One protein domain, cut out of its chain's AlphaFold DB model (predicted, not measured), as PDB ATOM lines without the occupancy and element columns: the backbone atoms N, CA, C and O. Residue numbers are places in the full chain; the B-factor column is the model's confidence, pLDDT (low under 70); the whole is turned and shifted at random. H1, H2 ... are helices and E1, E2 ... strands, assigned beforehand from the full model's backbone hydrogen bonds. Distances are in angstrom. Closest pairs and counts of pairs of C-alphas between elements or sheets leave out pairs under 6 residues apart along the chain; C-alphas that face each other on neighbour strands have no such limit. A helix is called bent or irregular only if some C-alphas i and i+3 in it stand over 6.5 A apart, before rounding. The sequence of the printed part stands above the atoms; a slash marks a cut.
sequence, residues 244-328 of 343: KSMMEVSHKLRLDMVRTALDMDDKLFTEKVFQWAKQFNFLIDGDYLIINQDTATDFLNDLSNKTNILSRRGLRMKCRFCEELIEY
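What this domain is: This is residues 244 to 328 of the 343 residues of an uncharacterized protein of Candidatus Lokiarchaeota archaeon (UniProt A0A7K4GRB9). A small body, in which H1, H2 and H3 only graze the three-strand sheet E1, E3, E2 at one end and H4 packs on H3 away from that sheet, is joined by a thin stretch, residues 306 to 315, to a separate little hairpin, E4 and E5. This hairpin makes much of the length of the whole and has no strand of the first sheet near it. The printed part has 85 residues, with four named helices and five named strands in the order H1 E1 H2 H3 E2 E3 H4 E4 E5; both sheets are antiparallel and the class is mixed, helices and strands. The whole is loose, with a radius of gyration of the C-alphas of 15.0 A and spans of 48 by 24 by 20 A.

How they stand to each other: H1, residues 244 to 249, only grazes the sheet of E1, residues 252 to 254, E3, residues 288 to 290, and E2, residues 283 to 285; it is only just on it, with 5 pairs of C-alphas within 10 A. H2, residues 255 to 262, also only grazes it, with residues 255 to 258, and H3, residues 266 to 280, with residues 273 to 277. H2 and H3 are close but not clearly touching, with Arg 259 and Phe 269 the closest C-alphas at 6.3 A, and stand about perpendicular at 82 degrees. E1, H2, H3 and E2 form a split strand-helix-strand unit, two strands running the same way with E3 between them in the sheet; its crossover is right-handed. E1 and E3 are antiparallel at 152 degrees, with N 253 and O 289 within hydrogen-bond range at 2.9 A. E2 and E3, a hairpin, are antiparallel at 151 degrees, with N 290 and O 283 at 2.8 A. H4, residues 293 to 305, is not on the sheet; its residues 295 to 299 touch residues 276 to 280 of H3, opposite ways at a steep tilt of 52 degrees, the closest C-alphas being those of Phe 280 and Thr 295, 5.5 A apart. H4 is close to H1 but not clearly touching, with the C-alphas of Lys 244 and Leu 300 7.2 A apart. E4, residues 316 to 318, and E5, residues 325 to 327, form a hairpin, antiparallel at 131 degrees, with N 317 and O 326 at 2.8 A. Every O i to N i+4 pair is within hydrogen-bond range in H1 and H2; H3 has 9 of 11 and H4 7 of 9.

Where its parts are: H1 begins at C-alpha 244, (-36.059, -8.508, 288.388). H2 is 10.7 A long, H3 20.4 A and H4 18.8 A from first to last C-alpha. H4 is irregular, with C-alphas 294 and 297 7.3 A apart. E5 ends at C-alpha 327, (-13.725, -14.312, 268.998).

The domain as a whole: The two C-alphas farthest apart, those of Val 249 and Cys 322, are 49.6 A apart. The printed part has no cut, and no link is long. Mean pLDDT of the printed part is 81.5; residues 305 to 317 and 327 to 328 are under 70.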
ATOM      1  N   LYS A 244     -35.253  -9.635 287.928       91.56
ATOM      2  CA  LYS A 244     -36.059  -8.508 288.388       91.56
ATOM      3  C   LYS A 244     -36.899  -8.883 289.613       91.56
ATOM      4  O   LYS A 244     -36.815  -8.194 290.624       91.56
ATOM      5  N   SER A 245     -37.624 -10.002 289.572       91.94
ATOM      6  CA  SER A 245     -38.412 -10.474 290.719       91.94
ATOM      7  C   SER A 245     -37.551 -10.789 291.944       91.94
ATOM      8  O   SER A 245     -37.965 -10.523 293.067       91.94
ATOM      9  N   MET A 246     -36.337 -11.321 291.762       91.44
ATOM     10  CA  MET A 246     -35.406 -11.518 292.880       91.44
ATOM     11  C   MET A 246     -35.013 -10.179 293.525       91.44
ATOM     12  O   MET A 246     -35.027 -10.063 294.750       91.44
ATOM     13  N   MET A 247     -34.703  -9.169 292.708       89.69
ATOM     14  CA  MET A 247     -34.295  -7.830 293.154       89.69
ATOM     15  C   MET A 247     -35.422  -7.042 293.832       89.69
ATOM     16  O   MET A 247     -35.145  -6.232 294.714       89.69
ATOM     17  N   GLU A 248     -36.679  -7.278 293.444       88.69
ATOM     18  CA  GLU A 248     -37.862  -6.687 294.088       88.69
ATOM     19  C   GLU A 248     -38.045  -7.180 295.532       88.69
ATOM     20  O   GLU A 248     -38.547  -6.442 296.378       88.69
ATOM     21  N   VAL A 249     -37.626  -8.414 295.827       88.62
ATOM     22  CA  VAL A 249     -37.807  -9.043 297.146       88.62
ATOM     23  C   VAL A 249     -36.590  -8.850 298.055       88.62
ATOM     24  O   VAL A 249     -36.737  -8.804 299.276       88.62
ATOM     25  N   SER A 250     -35.380  -8.755 297.496       88.56
ATOM     26  CA  SER A 250     -34.156  -8.606 298.286       88.56
ATOM     27  C   SER A 250     -33.048  -7.876 297.530       88.56
ATOM     28  O   SER A 250     -32.712  -8.212 296.396       88.56
ATOM     29  N   HIS A 251     -32.379  -6.952 298.221       88.94
ATOM     30  CA  HIS A 251     -31.139  -6.332 297.738       88.94
ATOM     31  C   HIS A 251     -29.913  -7.221 297.953       88.94
ATOM     32  O   HIS A 251     -28.863  -6.945 297.388       88.94
ATOM     33  N   LYS A 252     -30.026  -8.288 298.749       93.12
ATOM     34  CA  LYS A 252     -28.967  -9.278 298.977       93.12
ATOM     35  C   LYS A 252     -29.362 -10.585 298.292       93.12
ATOM     36  O   LYS A 252     -30.217 -11.318 298.794       93.12
ATOM     37  N   LEU A 253     -28.762 -10.870 297.139       93.44
ATOM     38  CA  LEU A 253     -29.043 -12.057 296.329       93.44
ATOM     39  C   LEU A 253     -27.905 -13.062 296.436       93.44
ATOM     40  O   LEU A 253     -26.742 -12.677 296.409       93.44
ATOM     41  N   ARG A 254     -28.209 -14.357 296.516       94.56
ATOM     42  CA  ARG A 254     -27.155 -15.374 296.440       94.56
ATOM     43  C   ARG A 254     -26.625 -15.498 295.016       94.56
ATOM     44  O   ARG A 254     -27.403 -15.565 294.063       94.56
ATOM     45  N   LEU A 255     -25.306 -15.576 294.882       93.44
ATOM     46  CA  LEU A 255     -24.612 -15.659 293.597       93.44
ATOM     47  C   LEU A 255     -25.041 -16.878 292.770       93.44
ATOM     48  O   LEU A 255     -25.245 -16.767 291.563       93.44
ATOM     49  N   ASP A 256     -25.242 -18.028 293.414       93.06
ATOM     50  CA  ASP A 256     -25.691 -19.257 292.757       93.06
ATOM     51  C   ASP A 256     -27.107 -19.142 292.176       93.06
ATOM     52  O   ASP A 256     -27.360 -19.626 291.069       93.06
ATOM     53  N   MET A 257     -28.015 -18.457 292.877       92.44
ATOM     54  CA  MET A 257     -29.370 -18.188 292.400       92.44
ATOM     55  C   MET A 257     -29.361 -17.239 291.202       92.44
ATOM     56  O   MET A 257     -30.042 -17.515 290.219       92.44
ATOM     57  N   VAL A 258     -28.559 -16.168 291.244       91.50
ATOM     58  CA  VAL A 258     -28.422 -15.226 290.116       91.50
ATOM     59  C   VAL A 258     -27.859 -15.943 288.886       91.50
ATOM     60  O   VAL A 258     -28.415 -15.826 287.794       91.50
ATOM     61  N   ARG A 259     -26.807 -16.753 289.060       92.06
ATOM     62  CA  ARG A 259     -26.231 -17.576 287.988       92.06
ATOM     63  C   ARG A 259     -27.260 -18.525 287.379       92.06
ATOM     64  O   ARG A 259     -27.351 -18.623 286.158       92.06
ATOM     65  N   THR A 260     -28.034 -19.203 288.224       90.25
ATOM     66  CA  THR A 260     -29.062 -20.160 287.791       90.25
ATOM     67  C   THR A 260     -30.212 -19.460 287.072       90.25
ATOM     68  O   THR A 260     -30.686 -19.948 286.049       90.25
ATOM     69  N   ALA A 261     -30.648 -18.298 287.561       90.06
ATOM     70  CA  ALA A 261     -31.710 -17.511 286.942       90.06
ATOM     71  C   ALA A 261     -31.312 -16.987 285.553       90.06
ATOM     72  O   ALA A 261     -32.148 -16.976 284.650       90.06
ATOM     73  N   LEU A 262     -30.038 -16.623 285.370       88.56
ATOM     74  CA  LEU A 262     -29.473 -16.239 284.075       88.56
ATOM     75  C   LEU A 262     -29.068 -17.441 283.204       88.56
ATOM     76  O   LEU A 262     -28.826 -17.262 282.010       88.56
ATOM     77  N   ASP A 263     -29.027 -18.651 283.775       86.56
ATOM     78  CA  ASP A 263     -28.593 -19.889 283.114       86.56
ATOM     79  C   ASP A 263     -27.226 -19.695 282.427       86.56
ATOM     80  O   ASP A 263     -27.050 -19.835 281.217       86.56
ATOM     81  N   MET A 264     -26.259 -19.265 283.241       84.94
ATOM     82  CA  MET A 264     -24.879 -19.006 282.836       84.94
ATOM     83  C   MET A 264     -23.941 -20.100 283.339       84.94
ATOM     84  O   MET A 264     -24.104 -20.621 284.443       84.94
ATOM     85  N   ASP A 265     -22.904 -20.403 282.554       87.12
ATOM     86  CA  ASP A 265     -21.824 -21.265 283.025       87.12
ATOM     87  C   ASP A 265     -20.987 -20.583 284.119       87.12
ATOM     88  O   ASP A 265     -20.858 -19.357 284.156       87.12
ATOM     89  N   ASP A 266     -20.406 -21.388 285.011       85.56
ATOM     90  CA  ASP A 266     -19.690 -20.906 286.203       85.56
ATOM     91  C   ASP A 266     -18.548 -19.953 285.869       85.56
ATOM     92  O   ASP A 266     -18.361 -18.933 286.537       85.56
ATOM     93  N   LYS A 267     -17.786 -20.273 284.820       86.38
ATOM     94  CA  LYS A 267     -16.618 -19.491 284.428       86.38
ATOM     95  C   LYS A 267     -17.045 -18.121 283.908       86.38
ATOM     96  O   LYS A 267     -16.552 -17.103 284.391       86.38
ATOM     97  N   LEU A 268     -18.000 -18.097 282.980       84.50
ATOM     98  CA  LEU A 268     -18.544 -16.864 282.424       84.50
ATOM     99  C   LEU A 268     -19.224 -16.011 283.499       84.50
ATOM    100  O   LEU A 268     -19.032 -14.795 283.530       84.50
ATOM    101  N   PHE A 269     -19.995 -16.633 284.392       89.44
ATOM    102  CA  PHE A 269     -20.660 -15.930 285.483       89.44
ATOM    103  C   PHE A 269     -19.655 -15.281 286.436       89.44
ATOM    104  O   PHE A 269     -19.798 -14.107 286.765       89.44
ATOM    105  N   THR A 270     -18.603 -16.008 286.819       86.88
ATOM    106  CA  THR A 270     -17.542 -15.488 287.694       86.88
ATOM    107  C   THR A 270     -16.865 -14.267 287.072       86.88
ATOM    108  O   THR A 270     -16.696 -13.245 287.729       86.88
ATOM    109  N   GLU A 271     -16.531 -14.312 285.781       87.44
ATOM    110  CA  GLU A 271     -15.953 -13.157 285.085       87.44
ATOM    111  C   GLU A 271     -16.925 -11.967 285.024       87.44
ATOM    112  O   GLU A 271     -16.520 -10.809 285.171       87.44
ATOM    113  N   LYS A 272     -18.217 -12.240 284.816       87.31
ATOM    114  CA  LYS A 272     -19.254 -11.213 284.683       87.31
ATOM    115  C   LYS A 272     -19.625 -10.555 285.999       87.31
ATOM    116  O   LYS A 272     -19.785  -9.338 286.017       87.31
ATOM    117  N   VAL A 273     -19.707 -11.304 287.093       90.00
ATOM    118  CA  VAL A 273     -20.147 -10.744 288.372       90.00
ATOM    119  C   VAL A 273     -19.181  -9.686 288.899       90.00
ATOM    120  O   VAL A 273     -19.626  -8.650 289.382       90.00
ATOM    121  N   PHE A 274     -17.870  -9.858 288.702       87.88
ATOM    122  CA  PHE A 274     -16.893  -8.819 289.042       87.88
ATOM    123  C   PHE A 274     -17.012  -7.580 288.144       87.88
ATOM    124  O   PHE A 274     -16.844  -6.455 288.616       87.88
ATOM    125  N   GLN A 275     -17.326  -7.761 286.854       88.81
ATOM    126  CA  GLN A 275     -17.588  -6.637 285.947       88.81
ATOM    127  C   GLN A 275     -18.826  -5.859 286.391       88.81
ATOM    128  O   GLN A 275     -18.777  -4.634 286.466       88.81
ATOM    129  N   TRP A 276     -19.904  -6.564 286.733       90.06
ATOM    130  CA  TRP A 276     -21.136  -5.958 287.229       90.06
ATOM    131  C   TRP A 276     -20.932  -5.257 288.570       90.06
ATOM    132  O   TRP A 276     -21.377  -4.124 288.717       90.06
ATOM    133  N   ALA A 277     -20.186  -5.859 289.499       89.88
ATOM    134  CA  ALA A 277     -19.830  -5.230 290.768       89.88
ATOM    135  C   ALA A 277     -19.122  -3.887 290.564       89.88
ATOM    136  O   ALA A 277     -19.497  -2.889 291.174       89.88
ATOM    137  N   LYS A 278     -18.164  -3.827 289.632       89.31
ATOM    138  CA  LYS A 278     -17.460  -2.585 289.301       89.31
ATOM    139  C   LYS A 278     -18.342  -1.571 288.566       89.31
ATOM    140  O   LYS A 278     -18.258  -0.383 288.853       89.31
ATOM    141  N   GLN A 279     -19.133  -2.017 287.591       89.44
ATOM    142  CA  GLN A 279     -19.909  -1.135 286.713       89.44
ATOM    143  C   GLN A 279     -21.140  -0.549 287.412       89.44
ATOM    144  O   GLN A 279     -21.448   0.621 287.217       89.44
ATOM    145  N   PHE A 280     -21.825  -1.353 288.224       90.88
ATOM    146  CA  PHE A 280     -23.079  -0.988 288.886       90.88
ATOM    147  C   PHE A 280     -22.907  -0.780 290.392       90.88
ATOM    148  O   PHE A 280     -23.894  -0.661 291.108       90.88
ATOM    149  N   ASN A 281     -21.670  -0.711 290.889       92.25
ATOM    150  CA  ASN A 281     -21.371  -0.514 292.307       92.25
ATOM    151  C   ASN A 281     -22.050  -1.556 293.224       92.25
ATOM    152  O   ASN A 281     -22.602  -1.213 294.270       92.25
ATOM    153  N   PHE A 282     -22.060  -2.828 292.813       93.00
ATOM    154  CA  PHE A 282     -22.543  -3.920 293.666       93.00
ATOM    155  C   PHE A 282     -21.430  -4.391 294.602       93.00
ATOM    156  O   PHE A 282     -20.262  -4.439 294.212       93.00
ATOM    157  N   LEU A 283     -21.792  -4.789 295.821       93.75
ATOM    158  CA  LEU A 283     -20.855  -5.383 296.772       93.75
ATOM    159  C   LEU A 283     -20.950  -6.909 296.692       93.75
ATOM    160  O   LEU A 283     -22.045  -7.465 296.715       93.75
ATOM    161  N   ILE A 284     -19.810  -7.590 296.634       92.94
ATOM    162  CA  ILE A 284     -19.750  -9.046 296.785       92.94
ATOM    163  C   ILE A 284     -19.344  -9.340 298.232       92.94
ATOM    164  O   ILE A 284     -18.256  -8.955 298.656       92.94
ATOM    165  N   ASP A 285     -20.228  -9.995 298.979       92.62
ATOM    166  CA  ASP A 285     -20.057 -10.379 300.385       92.62
ATOM    167  C   ASP A 285     -20.199 -11.902 300.511       92.62
ATOM    168  O   ASP A 285     -21.309 -12.436 300.600       92.62
ATOM    169  N   GLY A 286     -19.066 -12.605 300.438       91.88
ATOM    170  CA  GLY A 286     -19.029 -14.067 300.378       91.88
ATOM    171  C   GLY A 286     -19.834 -14.598 299.190       91.88
ATOM    172  O   GLY A 286     -19.562 -14.252 298.042       91.88
ATOM    173  N   ASP A 287     -20.859 -15.399 299.481       93.31
ATOM    174  CA  ASP A 287     -21.746 -16.004 298.478       93.31
ATOM    175  C   ASP A 287     -22.898 -15.086 298.032       93.31
ATOM    176  O   ASP A 287     -23.819 -15.522 297.331       93.31
ATOM    177  N   TYR A 288     -22.880 -13.816 298.441       94.94
ATOM    178  CA  TYR A 288     -23.952 -12.868 298.174       94.94
ATOM    179  C   TYR A 288     -23.495 -11.687 297.318       94.94
ATOM    180  O   TYR A 288     -22.424 -11.118 297.512       94.94
ATOM    181  N   LEU A 289     -24.373 -11.277 296.408       93.19
ATOM    182  CA  LEU A 289     -24.330 -10.018 295.683       93.19
ATOM    183  C   LEU A 289     -25.297  -9.039 296.349       93.19
ATOM    184  O   LEU A 289     -26.510  -9.263 296.360       93.19
ATOM    185  N   ILE A 290     -24.762  -7.961 296.907       93.56
ATOM    186  CA  ILE A 290     -25.541  -6.851 297.448       93.56
ATOM    187  C   ILE A 290     -25.686  -5.801 296.349       93.56
ATOM    188  O   ILE A 290     -24.717  -5.172 295.922       93.56
ATOM    189  N   ILE A 291     -26.914  -5.649 295.879       90.50
ATOM    190  CA  ILE A 291     -27.294  -4.780 294.778       90.50
ATOM    191  C   ILE A 291     -27.552  -3.377 295.311       90.50
ATOM    192  O   ILE A 291     -28.355  -3.178 296.223       90.50
ATOM    193  N   ASN A 292     -26.896  -2.399 294.694       89.94
ATOM    194  CA  ASN A 292     -27.208  -0.996 294.896       89.94
ATOM    195  C   ASN A 292     -28.518  -0.658 294.163       89.94
ATOM    196  O   ASN A 292     -28.619  -0.853 292.951       89.94
ATOM    197  N   GLN A 293     -29.526  -0.177 294.891       85.88
ATOM    198  CA  GLN A 293     -30.833   0.145 294.312       85.88
ATOM    199  C   GLN A 293     -30.754   1.266 293.271       85.88
ATOM    200  O   GLN A 293     -31.478   1.214 292.278       85.88
ATOM    201  N   ASP A 294     -29.847   2.228 293.454       88.94
ATOM    202  CA  ASP A 294     -29.723   3.383 292.560       88.94
ATOM    203  C   ASP A 294     -29.299   2.973 291.140       88.94
ATOM    204  O   ASP A 294     -29.666   3.617 290.162       88.94
ATOM    205  N   THR A 295     -28.557   1.869 291.015       90.06
ATOM    206  CA  THR A 295     -28.023   1.337 289.748       90.06
ATOM    207  C   THR A 295     -28.701   0.033 289.319       90.06
ATOM    208  O   THR A 295     -28.339  -0.558 288.300       90.06
ATOM    209  N   ALA A 296     -29.708  -0.429 290.066       86.56
ATOM    210  CA  ALA A 296     -30.440  -1.664 289.795       86.56
ATOM    211  C   ALA A 296     -31.161  -1.623 288.440       86.56
ATOM    212  O   ALA A 296     -31.111  -2.583 287.669       86.56
ATOM    213  N   THR A 297     -31.800  -0.494 288.130       87.50
ATOM    214  CA  THR A 297     -32.480  -0.278 286.846       87.50
ATOM    215  C   THR A 297     -31.485  -0.286 285.690       87.50
ATOM    216  O   THR A 297     -31.751  -0.906 284.662       87.50
ATOM    217  N   ASP A 298     -30.311   0.323 285.867       88.25
ATOM    218  CA  ASP A 298     -29.250   0.334 284.854       88.25
ATOM    219  C   ASP A 298     -28.678  -1.061 284.613       88.25
ATOM    220  O   ASP A 298     -28.405  -1.423 283.472       88.25
ATOM    221  N   PHE A 299     -28.559  -1.878 285.662       89.25
ATOM    222  CA  PHE A 299     -28.178  -3.280 285.535       89.25
ATOM    223  C   PHE A 299     -29.228  -4.092 284.771       89.25
ATOM    224  O   PHE A 299     -28.875  -4.794 283.828       89.25
ATOM    225  N   LEU A 300     -30.517  -3.964 285.103       87.81
ATOM    226  CA  LEU A 300     -31.592  -4.637 284.361       87.81
ATOM    227  C   LEU A 300     -31.647  -4.177 282.898       87.81
ATOM    228  O   LEU A 300     -31.856  -4.992 281.999       87.81
ATOM    229  N   ASN A 301     -31.407  -2.891 282.648       86.31
ATOM    230  CA  ASN A 301     -31.294  -2.347 281.301       86.31
ATOM    231  C   ASN A 301     -30.048  -2.870 280.582       86.31
ATOM    232  O   ASN A 301     -30.129  -3.143 279.394       86.31
ATOM    233  N   ASP A 302     -28.913  -3.057 281.258       84.94
ATOM    234  CA  ASP A 302     -27.718  -3.678 280.672       84.94
ATOM    235  C   ASP A 302     -27.963  -5.149 280.331       84.94
ATOM    236  O   ASP A 302     -27.566  -5.593 279.254       84.94
ATOM    237  N   LEU A 303     -28.682  -5.874 281.197       84.06
ATOM    238  CA  LEU A 303     -29.133  -7.236 280.925       84.06
ATOM    239  C   LEU A 303     -30.089  -7.290 279.721       84.06
ATOM    240  O   LEU A 303     -29.985  -8.207 278.916       84.06
ATOM    241  N   SER A 304     -30.976  -6.298 279.576       76.06
ATOM    242  CA  SER A 304     -32.003  -6.237 278.519       76.06
ATOM    243  C   SER A 304     -31.490  -5.704 277.178       76.06
ATOM    244  O   SER A 304     -31.879  -6.189 276.120       76.06
ATOM    245  N   ASN A 305     -30.616  -4.697 277.202       67.88
ATOM    246  CA  ASN A 305     -30.070  -4.045 276.009       67.88
ATOM    247  C   ASN A 305     -28.901  -4.834 275.415       67.88
ATOM    248  O   ASN A 305     -28.600  -4.705 274.226       67.88
ATOM    249  N   LYS A 306     -28.243  -5.688 276.209       53.25
ATOM    250  CA  LYS A 306     -27.316  -6.689 275.691       53.25
ATOM    251  C   LYS A 306     -28.089  -7.966 275.376       53.25
ATOM    252  O   LYS A 306     -28.003  -8.925 276.133       53.25
ATOM    253  N   THR A 307     -28.643  -8.022 274.165       44.06
ATOM    254  CA  THR A 307     -28.986  -9.230 273.365       44.06
ATOM    255  C   THR A 307     -27.789 -10.189 273.139       44.06
ATOM    256  O   THR A 307     -27.613 -10.825 272.102       44.06
ATOM    257  N   ASN A 308     -26.862 -10.238 274.092       44.91
ATOM    258  CA  ASN A 308     -25.474 -10.660 273.979       44.91
ATOM    259  C   ASN A 308     -24.965 -11.373 275.240       44.91
ATOM    260  O   ASN A 308     -23.824 -11.838 275.229       44.91
ATOM    261  N   ILE A 309     -25.754 -11.462 276.317       44.84
ATOM    262  CA  ILE A 309     -25.339 -12.213 277.514       44.84
ATOM    263  C   ILE A 309     -25.417 -13.724 277.252       44.84
ATOM    264  O   ILE A 309     -24.619 -14.475 277.807       44.84
ATOM    265  N   LEU A 310     -26.272 -14.157 276.316       40.62
ATOM    266  CA  LEU A 310     -26.447 -15.573 275.962       40.62
ATOM    267  C   LEU A 310     -26.117 -15.912 274.495       40.62
ATOM    268  O   LEU A 310     -25.876 -17.074 274.182       40.62
ATOM    269  N   SER A 311     -25.992 -14.916 273.611       41.66
ATOM    270  CA  SER A 311     -25.711 -15.117 272.173       41.66
ATOM    271  C   SER A 311     -24.222 -15.113 271.791       41.66
ATOM    272  O   SER A 311     -23.885 -15.090 270.608       41.66
ATOM    273  N   ARG A 312     -23.289 -15.125 272.753       44.12
ATOM    274  CA  ARG A 312     -21.841 -15.013 272.467       44.12
ATOM    275  C   ARG A 312     -21.042 -16.308 272.580       44.12
ATOM    276  O   ARG A 312     -19.824 -16.264 272.714       44.12
ATOM    277  N   ARG A 313     -21.674 -17.470 272.415       38.38
ATOM    278  CA  ARG A 313     -20.939 -18.635 271.898       38.38
ATOM    279  C   ARG A 313     -20.909 -18.537 270.374       38.38
ATOM    280  O   ARG A 313     -21.891 -18.843 269.715       38.38
ATOM    281  N   GLY A 314     -19.777 -18.091 269.826       44.12
ATOM    282  CA  GLY A 314     -19.472 -18.260 268.399       44.12
ATOM    283  C   GLY A 314     -19.559 -17.025 267.498       44.12
ATOM    284  O   GLY A 314     -19.265 -17.153 266.311       44.12
ATOM    285  N   LEU A 315     -19.873 -15.826 268.007       44.00
ATOM    286  CA  LEU A 315     -19.713 -14.605 267.206       44.00
ATOM    287  C   LEU A 315     -18.223 -14.350 266.965       44.00
ATOM    288  O   LEU A 315     -17.483 -13.957 267.869       44.00
ATOM    289  N   ARG A 316     -17.788 -14.599 265.730       60.59
ATOM    290  CA  ARG A 316     -16.462 -14.220 265.259       60.59
ATOM    291  C   ARG A 316     -16.542 -12.877 264.546       60.59
ATOM    292  O   ARG A 316     -17.352 -12.695 263.643       60.59
ATOM    293  N   MET A 317     -15.701 -11.936 264.947       62.88
ATOM    294  CA  MET A 317     -15.534 -10.647 264.285       62.88
ATOM    295  C   MET A 317     -14.257 -10.652 263.454       62.88
ATOM    296  O   MET A 317     -13.289 -11.308 263.818       62.88
ATOM    297  N   LYS A 318     -14.218  -9.911 262.347       73.62
ATOM    298  CA  LYS A 318     -12.964  -9.736 261.608       73.62
ATOM    299  C   LYS A 318     -12.018  -8.840 262.396       73.62
ATOM    300  O   LYS A 318     -12.395  -7.726 262.762       73.62
ATOM    301  N   CYS A 319     -10.791  -9.297 262.615       76.31
ATOM    302  CA  CYS A 319      -9.717  -8.479 263.151       76.31
ATOM    303  C   CYS A 319      -9.472  -7.283 262.220       76.31
ATOM    304  O   CYS A 319      -9.181  -7.468 261.044       76.31
ATOM    305  N   ARG A 320      -9.515  -6.052 262.740       78.31
ATOM    306  CA  ARG A 320      -9.218  -4.828 261.964       78.31
ATOM    307  C   ARG A 320      -7.819  -4.791 261.333       78.31
ATOM    308  O   ARG A 320      -7.586  -3.962 260.464       78.31
ATOM    309  N   PHE A 321      -6.894  -5.646 261.774       84.75
ATOM    310  CA  PHE A 321      -5.504  -5.640 261.309       84.75
ATOM    311  C   PHE A 321      -5.177  -6.738 260.301       84.75
ATOM    312  O   PHE A 321      -4.377  -6.503 259.404       84.75
ATOM    313  N   CYS A 322      -5.732  -7.938 260.477       86.19
ATOM    314  CA  CYS A 322      -5.428  -9.086 259.617       86.19
ATOM    315  C   CYS A 322      -6.672  -9.707 258.981       86.19
ATOM    316  O   CYS A 322      -6.561 -10.742 258.343       86.19
ATOM    317  N   GLU A 323      -7.848  -9.116 259.199       81.38
ATOM    318  CA  GLU A 323      -9.158  -9.532 258.677       81.38
ATOM    319  C   GLU A 323      -9.645 -10.933 259.076       81.38
ATOM    320  O   GLU A 323     -10.798 -11.276 258.812       81.38
ATOM    321  N   GLU A 324      -8.817 -11.699 259.783       81.00
ATOM    322  CA  GLU A 324      -9.161 -13.013 260.312       81.00
ATOM    323  C   GLU A 324     -10.294 -12.950 261.331       81.00
ATOM    324  O   GLU A 324     -10.403 -12.020 262.134       81.00
ATOM    325  N   LEU A 325     -11.135 -13.978 261.309       75.31
ATOM    326  CA  LEU A 325     -12.263 -14.124 262.215       75.31
ATOM    327  C   LEU A 325     -11.768 -14.517 263.617       75.31
ATOM    328  O   LEU A 325     -11.339 -15.647 263.848       75.31
ATOM    329  N   ILE A 326     -11.854 -13.580 264.556       78.06
ATOM    330  CA  ILE A 326     -11.475 -13.729 265.966       78.06
ATOM    331  C   ILE A 326     -12.713 -13.740 266.855       78.06
ATOM    332  O   ILE A 326     -13.747 -13.189 266.486       78.06
ATOM    333  N   GLU A 327     -12.622 -14.342 268.036       67.44
ATOM    334  CA  GLU A 327     -13.725 -14.312 268.998       67.44
ATOM    335  C   GLU A 327     -14.070 -12.874 269.400       67.44
ATOM    336  O   GLU A 327     -13.191 -12.060 269.704       67.44
ATOM    337  N   TYR A 328     -15.363 -12.551 269.379       54.25
ATOM    338  CA  TYR A 328     -15.855 -11.242 269.781       54.25
ATOM    339  C   TYR A 328     -15.501 -10.978 271.252       54.25
ATOM    340  O   TYR A 328     -16.004 -11.652 272.150       54.25
TER     341      TYR A 328